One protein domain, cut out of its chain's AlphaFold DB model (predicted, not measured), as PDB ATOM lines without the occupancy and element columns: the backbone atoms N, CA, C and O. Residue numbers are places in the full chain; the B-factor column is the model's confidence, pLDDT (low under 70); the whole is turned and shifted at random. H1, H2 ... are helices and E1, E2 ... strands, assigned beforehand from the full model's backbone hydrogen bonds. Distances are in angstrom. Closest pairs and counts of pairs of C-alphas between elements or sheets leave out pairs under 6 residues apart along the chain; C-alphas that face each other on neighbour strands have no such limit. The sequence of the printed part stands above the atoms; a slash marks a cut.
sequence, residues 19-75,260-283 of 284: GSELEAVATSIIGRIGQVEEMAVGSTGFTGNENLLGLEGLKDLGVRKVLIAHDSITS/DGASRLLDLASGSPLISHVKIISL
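Overview. This is residues 19 to 75 and 260 to 283 of the 284 residues of a protein of Rathayibacter sp. VKM Ac-2760 (UniProt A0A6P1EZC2). A small three-stranded sheet sits in the middle, with two helices, H1 and H2, side by side on one side of it and the short helices H3 and H4 packed over its other side. H2 only grazes the sheet, and so does H5, which leads straight into E3. The 81 printed residues hold five named helices and three named strands, in the order H1 E1 H2 E2 H3 H4 H5 E3; the mixed sheet has the order E1 E2 E3, and the class is mixed, helices and strands. The whole is compact, with a radius of gyration of the C-alphas of 12.2 A, and spans 33 by 23 by 20 A.

Arrangement. H1, residues 19 to 33, touches H2, residues 53 to 61, the same way at a shallow tilt of 17 degrees; their closest C-alphas, of Ser 20 and Gly 54, are 4.6 A apart. E1, residues 38 to 43, is parallel to E2, residues 65 to 70, with N 41 and O 67 at 2.8 A. E1, H2 and E2 form a strand-helix-strand unit, two parallel neighbour strands with a helix between, and its crossover is right-handed. E2 is antiparallel to E3, residues 278 to 282, with N 68 and O 279 at 2.9 A. H2 only grazes the sheet with residues 55 to 59. H3, residues 71 to 75, and H4, residues 260 to 265, are on the same face of the sheet and touch, their closest C-alphas being those of Thr 74 and Gly 261, 4.3 A apart. H4 lies over E1 at a height over the sheet of 8.4 A. H5, residues 273 to 277, only grazes the sheet with residues 274 to 277. Every O i to N i+4 pair is within hydrogen-bond range in H3 and H4; the counts are 10 of 11 in H1, 0 of 5 in H2 and 0 of 1 in H5, where O i to N i+3 gives 5 of 6 in H2 and 1 of 2 in H5.

Along the chain. H1 begins at C-alpha 19, (121.616, 109.441, 133.127), and is 20.8 A long. E1 is 16.4 A, H2 15.4 A and E2 17.1 A long. H3, H4 and H5 are short. E3 is 12.7 A long and ends at C-alpha 282, (135.188, 110.728, 136.602).

Size, cuts and confidence. The C-alphas of Arg 32 and Gly 271, the two farthest apart, are 35.0 A apart. Residues 76 to 259 are not printed, and C-alphas 75 and 260 are 8.0 A apart across the cut. Of the links that are printed whole, none is long. The mean pLDDT of the printed part is 91.6, and no printed residue is under 70.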
ATOM      1  N   GLY A  19     120.515 110.337 132.767       86.69
ATOM      2  CA  GLY A  19     121.616 109.441 133.127       86.69
ATOM      3  C   GLY A  19     121.360 107.978 132.752       86.69
ATOM      4  O   GLY A  19     122.242 107.329 132.197       86.69
ATOM      5  N   SER A  20     120.146 107.477 132.994       87.06
ATOM      6  CA  SER A  20     119.776 106.092 132.676       87.06
ATOM      7  C   SER A  20     119.601 105.858 131.175       87.06
ATOM      8  O   SER A  20     119.962 104.796 130.674       87.06
ATOM      9  N   GLU A  21     119.067 106.835 130.436       89.81
ATOM     10  CA  GLU A  21     118.972 106.711 128.975       89.81
ATOM     11  C   GLU A  21     120.365 106.720 128.326       89.81
ATOM     12  O   GLU A  21     120.645 105.890 127.459       89.81
ATOM     13  N   LEU A  22     121.268 107.590 128.792       90.25
ATOM     14  CA  LEU A  22     122.653 107.627 128.318       90.25
ATOM     15  C   LEU A  22     123.414 106.338 128.643       90.25
ATOM     16  O   LEU A  22     124.113 105.827 127.771       90.25
ATOM     17  N   GLU A  23     123.253 105.785 129.847       91.00
ATOM     18  CA  GLU A  23     123.851 104.499 130.226       91.00
ATOM     19  C   GLU A  23     123.393 103.371 129.291       91.00
ATOM     20  O   GLU A  23     124.216 102.613 128.769       91.00
ATOM     21  N   ALA A  24     122.087 103.273 129.030       90.25
ATOM     22  CA  ALA A  24     121.523 102.237 128.171       90.25
ATOM     23  C   ALA A  24     122.041 102.343 126.726       90.25
ATOM     24  O   ALA A  24     122.436 101.339 126.121       90.25
ATOM     25  N   VAL A  25     122.074 103.562 126.178       90.19
ATOM     26  CA  VAL A  25     122.600 103.825 124.832       90.19
ATOM     27  C   VAL A  25     124.095 103.510 124.763       90.19
ATOM     28  O   VAL A  25     124.519 102.774 123.869       90.19
ATOM     29  N   ALA A  26     124.885 103.997 125.723       91.38
ATOM     30  CA  ALA A  26     126.321 103.750 125.790       91.38
ATOM     31  C   ALA A  26     126.631 102.253 125.902       91.38
ATOM     32  O   ALA A  26     127.437 101.742 125.130       91.38
ATOM     33  N   THR A  27     125.926 101.523 126.770       91.56
ATOM     34  CA  THR A  27     126.073 100.068 126.929       91.56
ATOM     35  C   THR A  27     125.830  99.335 125.611       91.56
ATOM     36  O   THR A  27     126.624  98.480 125.212       91.56
ATOM     37  N   SER A  28     124.765  99.697 124.887       90.50
ATOM     38  CA  SER A  28     124.478  99.093 123.585       90.50
ATOM     39  C   SER A  28     125.541  99.419 122.533       90.50
ATOM     40  O   SER A  28     125.767  98.593 121.649       90.50
ATOM     41  N   ILE A  29     126.140 100.611 122.566       89.88
ATOM     42  CA  ILE A  29     127.184 101.017 121.616       89.88
ATOM     43  C   ILE A  29     128.494 100.296 121.938       89.88
ATOM     44  O   ILE A  29     129.055  99.645 121.058       89.88
ATOM     45  N   ILE A  30     128.939 100.343 123.195       91.75
ATOM     46  CA  ILE A  30     130.159  99.688 123.692       91.75
ATOM     47  C   ILE A  30     130.113  98.184 123.400       91.75
ATOM     48  O   ILE A  30     131.071  97.624 122.874       91.75
ATOM     49  N   GLY A  31     128.963  97.531 123.602       90.12
ATOM     50  CA  GLY A  31     128.789  96.118 123.252       90.12
ATOM     51  C   GLY A  31     129.022  95.787 121.767       90.12
ATOM     52  O   GLY A  31     129.298  94.634 121.442       90.12
ATOM     53  N   ARG A  32     128.932  96.774 120.861       89.81
ATOM     54  CA  ARG A  32     129.174  96.611 119.414       89.81
ATOM     55  C   ARG A  32     130.598  96.970 118.999       89.81
ATOM     56  O   ARG A  32     131.114  96.355 118.072       89.81
ATOM     57  N   ILE A  33     131.208  97.971 119.638       89.75
ATOM     58  CA  ILE A  33     132.529  98.495 119.242       89.75
ATOM     59  C   ILE A  33     133.683  98.023 120.127       89.75
ATOM     60  O   ILE A  33     134.841  98.225 119.770       89.75
ATOM     61  N   GLY A  34     133.386  97.371 121.250       88.19
ATOM     62  CA  GLY A  34     134.378  96.968 122.237       88.19
ATOM     63  C   GLY A  34     134.653  98.075 123.252       88.19
ATOM     64  O   GLY A  34     133.757  98.817 123.638       88.19
ATOM     65  N   GLN A  35     135.892  98.156 123.729       87.81
ATOM     66  CA  GLN A  35     136.249  98.975 124.886       87.81
ATOM     67  C   GLN A  35     136.279 100.478 124.570       87.81
ATOM     68  O   GLN A  35     136.888 100.907 123.590       87.81
ATOM     69  N   VAL A  36     135.674 101.276 125.453       92.81
ATOM     70  CA  VAL A  36     135.684 102.746 125.423       92.81
ATOM     71  C   VAL A  36     136.161 103.247 126.781       92.81
ATOM     72  O   VAL A  36     135.624 102.839 127.805       92.81
ATOM     73  N   GLU A  37     137.167 104.121 126.799       94.31
ATOM     74  CA  GLU A  37     137.695 104.696 128.047       94.31
ATOM     75  C   GLU A  37     137.093 106.070 128.360       94.31
ATOM     76  O   GLU A  37     136.874 106.398 129.527       94.31
ATOM     77  N   GLU A  38     136.789 106.861 127.330       95.12
ATOM     78  CA  GLU A  38     136.212 108.197 127.461       95.12
ATOM     79  C   GLU A  38     135.015 108.365 126.529       95.12
ATOM     80  O   GLU A  38     135.017 107.888 125.394       95.12
ATOM     81  N   MET A  39     133.991 109.061 127.016       94.38
ATOM     82  CA  MET A  39     132.763 109.330 126.280       94.38
ATOM     83  C   MET A  39     132.417 110.813 126.363       94.38
ATOM     84  O   MET A  39     132.481 111.412 127.435       94.38
ATOM     85  N   ALA A  40     132.000 111.397 125.243       95.50
ATOM     86  CA  ALA A  40     131.473 112.752 125.186       95.50
ATOM     87  C   ALA A  40     130.065 112.760 124.589       95.50
ATOM     88  O   ALA A  40     129.775 112.028 123.641       95.50
ATOM     89  N   VAL A  41     129.188 113.585 125.156       94.12
ATOM     90  CA  VAL A  41     127.766 113.647 124.817       94.12
ATOM     91  C   VAL A  41     127.327 115.099 124.670       94.12
ATOM     92  O   VAL A  41     127.463 115.894 125.599       94.12
ATOM     93  N   GLY A  42     126.735 115.422 123.523       93.69
ATOM     94  CA  GLY A  42     125.873 116.591 123.365       93.69
ATOM     95  C   GLY A  42     124.416 116.169 123.523       93.69
ATOM     96  O   GLY A  42     123.955 115.309 122.776       93.69
ATOM     97  N   SER A  43     123.695 116.741 124.488       89.88
ATOM     98  CA  SER A  43     122.286 116.410 124.729       89.88
ATOM     99  C   SER A  43     121.407 117.652 124.691       89.88
ATOM    100  O   SER A  43     121.627 118.614 125.432       89.88
ATOM    101  N   THR A  44     120.360 117.610 123.869       83.88
ATOM    102  CA  THR A  44     119.297 118.620 123.882       83.88
ATOM    103  C   THR A  44     118.630 118.646 125.254       83.88
ATOM    104  O   THR A  44     118.328 117.597 125.824       83.88
ATOM    105  N   GLY A  45     118.394 119.843 125.793       78.50
ATOM    106  CA  GLY A  45     117.689 120.010 127.066       78.50
ATOM    107  C   GLY A  45     118.519 119.707 128.315       78.50
ATOM    108  O   GLY A  45     117.975 119.791 129.408       78.50
ATOM    109  N   PHE A  46     119.814 119.401 128.182       86.31
ATOM    110  CA  PHE A  46     120.723 119.316 129.324       86.31
ATOM    111  C   PHE A  46     120.906 120.686 129.995       86.31
ATOM    112  O   PHE A  46     121.331 121.654 129.363       86.31
ATOM    113  N   THR A  47     120.599 120.759 131.286       82.12
ATOM    114  CA  THR A  47     120.641 121.971 132.119       82.12
ATOM    115  C   THR A  47     121.778 121.960 133.142       82.12
ATOM    116  O   THR A  47     122.043 122.988 133.763       82.12
ATOM    117  N   GLY A  48     122.452 120.821 133.332       84.19
ATOM    118  CA  GLY A  48     123.522 120.625 134.312       84.19
ATOM    119  C   GLY A  48     123.049 120.091 135.668       84.19
ATOM    120  O   GLY A  48     123.886 119.717 136.494       84.19
ATOM    121  N   ASN A  49     121.733 120.024 135.893       82.94
ATOM    122  CA  ASN A  49     121.107 119.594 137.150       82.94
ATOM    123  C   ASN A  49     120.445 118.210 137.059       82.94
ATOM    124  O   ASN A  49     119.739 117.787 137.976       82.94
ATOM    125  N   GLU A  50     120.634 117.507 135.946       86.12
ATOM    126  CA  GLU A  50     120.075 116.183 135.713       86.12
ATOM    127  C   GLU A  50     120.641 115.156 136.702       86.12
ATOM    128  O   GLU A  50     121.794 115.229 137.137       86.12
ATOM    129  N   ASN A  51     119.836 114.142 137.024       85.12
ATOM    130  CA  ASN A  51     120.334 112.980 137.743       85.12
ATOM    131  C   ASN A  51     121.169 112.108 136.793       85.12
ATOM    132  O   ASN A  51     120.638 111.490 135.868       85.12
ATOM    133  N   LEU A  52     122.475 112.063 137.052       88.38
ATOM    134  CA  LEU A  52     123.465 111.348 136.250       88.38
ATOM    135  C   LEU A  52     124.005 110.090 136.952       88.38
ATOM    136  O   LEU A  52     124.945 109.484 136.449       88.38
ATOM    137  N   LEU A  53     123.402 109.669 138.074       85.12
ATOM    138  CA  LEU A  53     123.818 108.473 138.827       85.12
ATOM    139  C   LEU A  53     123.785 107.192 137.983       85.12
ATOM    140  O   LEU A  53     124.600 106.306 138.197       85.12
ATOM    141  N   GLY A  54     122.890 107.111 136.990       83.50
ATOM    142  CA  GLY A  54     122.843 105.975 136.062       83.50
ATOM    143  C   GLY A  54     124.161 105.742 135.312       83.50
ATOM    144  O   GLY A  54     124.464 104.629 134.923       83.50
ATOM    145  N   LEU A  55     125.018 106.754 135.167       90.88
ATOM    146  CA  LEU A  55     126.281 106.592 134.443       90.88
ATOM    147  C   LEU A  55     127.334 105.775 135.205       90.88
ATOM    148  O   LEU A  55     128.323 105.376 134.594       90.88
ATOM    149  N   GLU A  56     127.143 105.496 136.501       89.31
ATOM    150  CA  GLU A  56     128.084 104.687 137.289       89.31
ATOM    151  C   GLU A  56     128.264 103.270 136.720       89.31
ATOM    152  O   GLU A  56     129.379 102.747 136.746       89.31
ATOM    153  N   GLY A  57     127.218 102.682 136.125       90.00
ATOM    154  CA  GLY A  57     127.285 101.348 135.513       90.00
ATOM    155  C   GLY A  57     128.248 101.258 134.323       90.00
ATOM    156  O   GLY A  57     128.765 100.185 134.015       90.00
ATOM    157  N   LEU A  58     128.589 102.389 133.694       93.31
ATOM    158  CA  LEU A  58     129.556 102.424 132.593       93.31
ATOM    159  C   LEU A  58     130.990 102.113 133.042       93.31
ATOM    160  O   LEU A  58     131.815 101.711 132.217       93.31
ATOM    161  N   LYS A  59     131.281 102.231 134.343       93.19
ATOM    162  CA  LYS A  59     132.569 101.837 134.922       93.19
ATOM    163  C   LYS A  59     132.879 100.363 134.665       93.19
ATOM    164  O   LYS A  59     134.005 100.029 134.297       93.19
ATOM    165  N   ASP A  60     131.883  99.492 134.812       92.06
ATOM    166  CA  ASP A  60     132.044  98.044 134.624       92.06
ATOM    167  C   ASP A  60     132.333  97.679 133.159       92.06
ATOM    168  O   ASP A  60     132.849  96.602 132.862       92.06
ATOM    169  N   LEU A  61     132.060  98.611 132.239       92.25
ATOM    170  CA  LEU A  61     132.373  98.513 130.816       92.25
ATOM    171  C   LEU A  61     133.725  99.149 130.441       92.25
ATOM    172  O   LEU A  61     134.103  99.150 129.269       92.25
ATOM    173  N   GLY A  62     134.470  99.671 131.422       93.56
ATOM    174  CA  GLY A  62     135.797 100.262 131.240       93.56
ATOM    175  C   GLY A  62     135.814 101.772 130.986       93.56
ATOM    176  O   GLY A  62     136.903 102.326 130.810       93.56
ATOM    177  N   VAL A  63     134.656 102.441 131.004       95.94
ATOM    178  CA  VAL A  63     134.573 103.902 130.861       95.94
ATOM    179  C   VAL A  63     135.077 104.561 132.141       95.94
ATOM    180  O   VAL A  63     134.608 104.258 133.235       95.94
ATOM    181  N   ARG A  64     136.027 105.488 132.008       95.88
ATOM    182  CA  ARG A  64     136.646 106.223 133.124       95.88
ATOM    183  C   ARG A  64     136.228 107.684 133.180       95.88
ATOM    184  O   ARG A  64     136.341 108.312 134.232       95.88
ATOM    185  N   LYS A  65     135.778 108.248 132.060       95.31
ATOM    186  CA  LYS A  65     135.440 109.669 131.963       95.31
ATOM    187  C   LYS A  65     134.244 109.885 131.045       95.31
ATOM    188  O   LYS A  65     134.220 109.374 129.927       95.31
ATOM    189  N   VAL A  66     133.278 110.671 131.507       95.50
ATOM    190  CA  VAL A  66     132.122 111.094 130.711       95.50
ATOM    191  C   VAL A  66     132.033 112.615 130.721       95.50
ATOM    192  O   VAL A  66     132.036 113.231 131.786       95.50
ATOM    193  N   LEU A  67     131.965 113.221 129.540       95.75
ATOM    194  CA  LEU A  67     131.747 114.651 129.355       95.75
ATOM    195  C   LEU A  67     130.360 114.857 128.766       95.75
ATOM    196  O   LEU A  67     130.013 114.245 127.759       95.75
ATOM    197  N   ILE A  68     129.566 115.721 129.385       95.50
ATOM    198  CA  ILE A  68     128.204 116.009 128.942       95.50
ATOM    199  C   ILE A  68     128.046 117.510 128.825       95.50
ATOM    200  O   ILE A  68     128.357 118.253 129.756       95.50
ATOM    201  N   ALA A  69     127.547 117.953 127.683       95.50
ATOM    202  CA  ALA A  69     127.217 119.341 127.445       95.50
ATOM    203  C   ALA A  69     125.840 119.454 126.790       95.50
ATOM    204  O   ALA A  69     125.304 118.495 126.226       95.50
ATOM    205  N   HIS A  70     125.275 120.658 126.850       93.69
ATOM    206  CA  HIS A  70     124.102 120.984 126.052       93.69
ATOM    207  C   HIS A  70     124.450 120.872 124.562       93.69
ATOM    208  O   HIS A  70     125.567 121.205 124.158       93.69
ATOM    209  N   ASP A  71     123.506 120.420 123.736       91.94
ATOM    210  CA  ASP A  71     123.734 120.237 122.297       91.94
ATOM    211  C   ASP A  71     124.279 121.505 121.616       91.94
ATOM    212  O   ASP A  71     125.184 121.403 120.793       91.94
ATOM    213  N   SER A  72     123.850 122.697 122.040       94.06
ATOM    214  CA  SER A  72     124.361 123.976 121.536       94.06
ATOM    215  C   SER A  72     125.869 124.149 121.731       94.06
ATOM    216  O   SER A  72     126.512 124.753 120.880       94.06
ATOM    217  N   ILE A  73     126.444 123.618 122.819       96.31
ATOM    218  CA  ILE A  73     127.895 123.638 123.070       96.31
ATOM    219  C   ILE A  73     128.601 122.764 122.036       96.31
ATOM    220  O   ILE A  73     129.563 123.192 121.403       96.31
ATOM    221  N   THR A  74     128.090 121.553 121.813       95.75
ATOM    222  CA  THR A  74     128.658 120.646 120.810       95.75
ATOM    223  C   THR A  74     128.452 121.163 119.387       95.75
ATOM    224  O   THR A  74     129.381 121.146 118.595       95.75
ATOM    225  N   SER A  75     127.295 121.731 119.051       94.56
ATOM    226  CA  SER A  75     127.078 122.376 117.753       94.56
ATOM    227  C   SER A  75     128.027 123.555 117.542       94.56
ATOM    228  O   SER A  75     128.566 123.708 116.448       94.56
ATOM    229  N   ASP A 260     130.948 116.197 115.471       92.38
ATOM    230  CA  ASP A 260     132.297 116.770 115.394       92.38
ATOM    231  C   ASP A 260     132.646 117.515 116.690       92.38
ATOM    232  O   ASP A 260     133.728 117.352 117.260       92.38
ATOM    233  N   GLY A 261     131.707 118.315 117.199       94.12
ATOM    234  CA  GLY A 261     131.910 119.051 118.439       94.12
ATOM    235  C   GLY A 261     131.858 118.197 119.701       94.12
ATOM    236  O   GLY A 261     132.610 118.469 120.632       94.12
ATOM    237  N   ALA A 262     131.036 117.143 119.736       94.94
ATOM    238  CA  ALA A 262     131.059 116.173 120.828       94.94
ATOM    239  C   ALA A 262     132.433 115.499 120.919       94.94
ATOM    240  O   ALA A 262     132.986 115.403 122.010       94.94
ATOM    241  N   SER A 263     133.041 115.129 119.787       93.31
ATOM    242  CA  SER A 263     134.416 114.616 119.778       93.31
ATOM    243  C   SER A 263     135.414 115.637 120.336       93.31
ATOM    244  O   SER A 263     136.304 115.260 121.092       93.31
ATOM    245  N   ARG A 264     135.261 116.925 120.002       94.81
ATOM    246  CA  ARG A 264     136.147 118.004 120.479       94.81
ATOM    247  C   ARG A 264     136.026 118.295 121.975       94.81
ATOM    248  O   ARG A 264     136.955 118.863 122.536       94.81
ATOM    249  N   LEU A 265     134.934 117.901 122.638       95.25
ATOM    250  CA  LEU A 265     134.811 118.056 124.094       95.25
ATOM    251  C   LEU A 265     135.926 117.324 124.848       95.25
ATOM    252  O   LEU A 265     136.356 117.807 125.894       95.25
ATOM    253  N   LEU A 266     136.381 116.176 124.334       93.00
ATOM    254  CA  LEU A 266     137.415 115.356 124.974       93.00
ATOM    255  C   LEU A 266     138.745 116.108 125.117       93.00
ATOM    256  O   LEU A 266     139.419 115.961 126.137       93.00
ATOM    257  N   ASP A 267     139.051 116.964 124.140       92.31
ATOM    258  CA  ASP A 267     140.301 117.719 124.025       92.31
ATOM    259  C   ASP A 267     140.134 119.214 124.357       92.31
ATOM    260  O   ASP A 267     141.013 120.021 124.049       92.31
ATOM    261  N   LEU A 268     139.006 119.608 124.965       93.81
ATOM    262  CA  LEU A 268     138.697 121.011 125.241       93.81
ATOM    263  C   LEU A 268     139.755 121.638 126.163       93.81
ATOM    264  O   LEU A 268     140.047 121.112 127.243       93.81
ATOM    265  N   ALA A 269     140.315 122.783 125.758       92.56
ATOM    266  CA  ALA A 269     141.367 123.437 126.522       92.56
ATOM    267  C   ALA A 269     140.877 123.846 127.923       92.56
ATOM    268  O   ALA A 269     139.777 124.367 128.099       92.56
ATOM    269  N   SER A 270     141.726 123.691 128.943       89.12
ATOM    270  CA  SER A 270     141.366 124.035 130.330       89.12
ATOM    271  C   SER A 270     141.082 125.527 130.547       89.12
ATOM    272  O   SER A 270     140.439 125.884 131.528       89.12
ATOM    273  N   GLY A 271     141.595 126.391 129.666       91.75
ATOM    274  CA  GLY A 271     141.326 127.832 129.660       91.75
ATOM    275  C   GLY A 271     140.131 128.238 128.794       91.75
ATOM    276  O   GLY A 271     139.845 129.424 128.696       91.75
ATOM    277  N   SER A 272     139.457 127.284 128.149       94.75
ATOM    278  CA  SER A 272     138.304 127.559 127.298       94.75
ATOM    279  C   SER A 272     137.128 128.053 128.142       94.75
ATOM    280  O   SER A 272     136.771 127.377 129.110       94.75
ATOM    281  N   PRO A 273     136.443 129.149 127.777       95.12
ATOM    282  CA  PRO A 273     135.250 129.594 128.502       95.12
ATOM    283  C   PRO A 273     134.119 128.549 128.450       95.12
ATOM    284  O   PRO A 273     133.281 128.490 129.349       95.12
ATOM    285  N   LEU A 274     134.134 127.660 127.449       95.69
ATOM    286  CA  LEU A 274     133.177 126.563 127.304       95.69
ATOM    287  C   LEU A 274     133.308 125.487 128.391       95.69
ATOM    288  O   LEU A 274     132.327 124.796 128.655       95.69
ATOM    289  N   ILE A 275     134.468 125.343 129.050       94.56
ATOM    290  CA  ILE A 275     134.702 124.258 130.020       94.56
ATOM    291  C   ILE A 275     133.738 124.327 131.212       94.56
ATOM    292  O   ILE A 275     133.322 123.297 131.738       94.56
ATOM    293  N   SER A 276     133.323 125.537 131.601       92.12
ATOM    294  CA  SER A 276     132.373 125.772 132.694       92.12
ATOM    295  C   SER A 276     130.949 125.296 132.365       92.12
ATOM    296  O   SER A 276     130.139 125.101 133.270       92.12
ATOM    297  N   HIS A 277     130.665 125.048 131.084       93.75
ATOM    298  CA  HIS A 277     129.393 124.543 130.567       93.75
ATOM    299  C   HIS A 277     129.425 123.039 130.252       93.75
ATOM    300  O   HIS A 277     128.456 122.501 129.711       93.75
ATOM    301  N   VAL A 278     130.521 122.352 130.592       94.88
ATOM    302  CA  VAL A 278     130.685 120.909 130.400       94.88
ATOM    303  C   VAL A 278     130.691 120.216 131.756       94.88
ATOM    304  O   VAL A 278     131.520 120.484 132.624       94.88
ATOM    305  N   LYS A 279     129.779 119.263 131.941       95.06
ATOM    306  CA  LYS A 279     129.795 118.377 133.100       95.06
ATOM    307  C   LYS A 279     130.799 117.260 132.854       95.06
ATOM    308  O   LYS A 279     130.588 116.422 131.984       95.06
ATOM    309  N   ILE A 280     131.865 117.240 133.647       93.94
ATOM    310  CA  ILE A 280     132.883 116.188 133.617       93.94
ATOM    311  C   ILE A 280     132.629 115.234 134.784       93.94
ATOM    312  O   ILE A 280     132.562 115.657 135.940       93.94
ATOM    313  N   ILE A 281     132.477 113.950 134.477       93.62
ATOM    314  CA  ILE A 281     132.268 112.872 135.441       93.62
ATOM    315  C   ILE A 281     133.454 111.923 135.343       93.62
ATOM    316  O   ILE A 281     133.710 111.353 134.284       93.62
ATOM    317  N   SER A 282     134.153 111.746 136.460       93.88
ATOM    318  CA  SER A 282     135.188 110.728 136.602       93.88
ATOM    319  C   SER A 282     134.572 109.481 137.221       93.88
ATOM    320  O   SER A 282     134.007 109.549 138.310       93.88
ATOM    321  N   LEU A 283     134.690 108.354 136.529       90.31
ATOM    322  CA  LEU A 283     134.258 107.043 136.996       90.31
ATOM    323  C   LEU A 283     135.503 106.304 137.506       90.31
ATOM    324  O   LEU A 283     136.344 105.866 136.723       90.31
TER     325      LEU A 283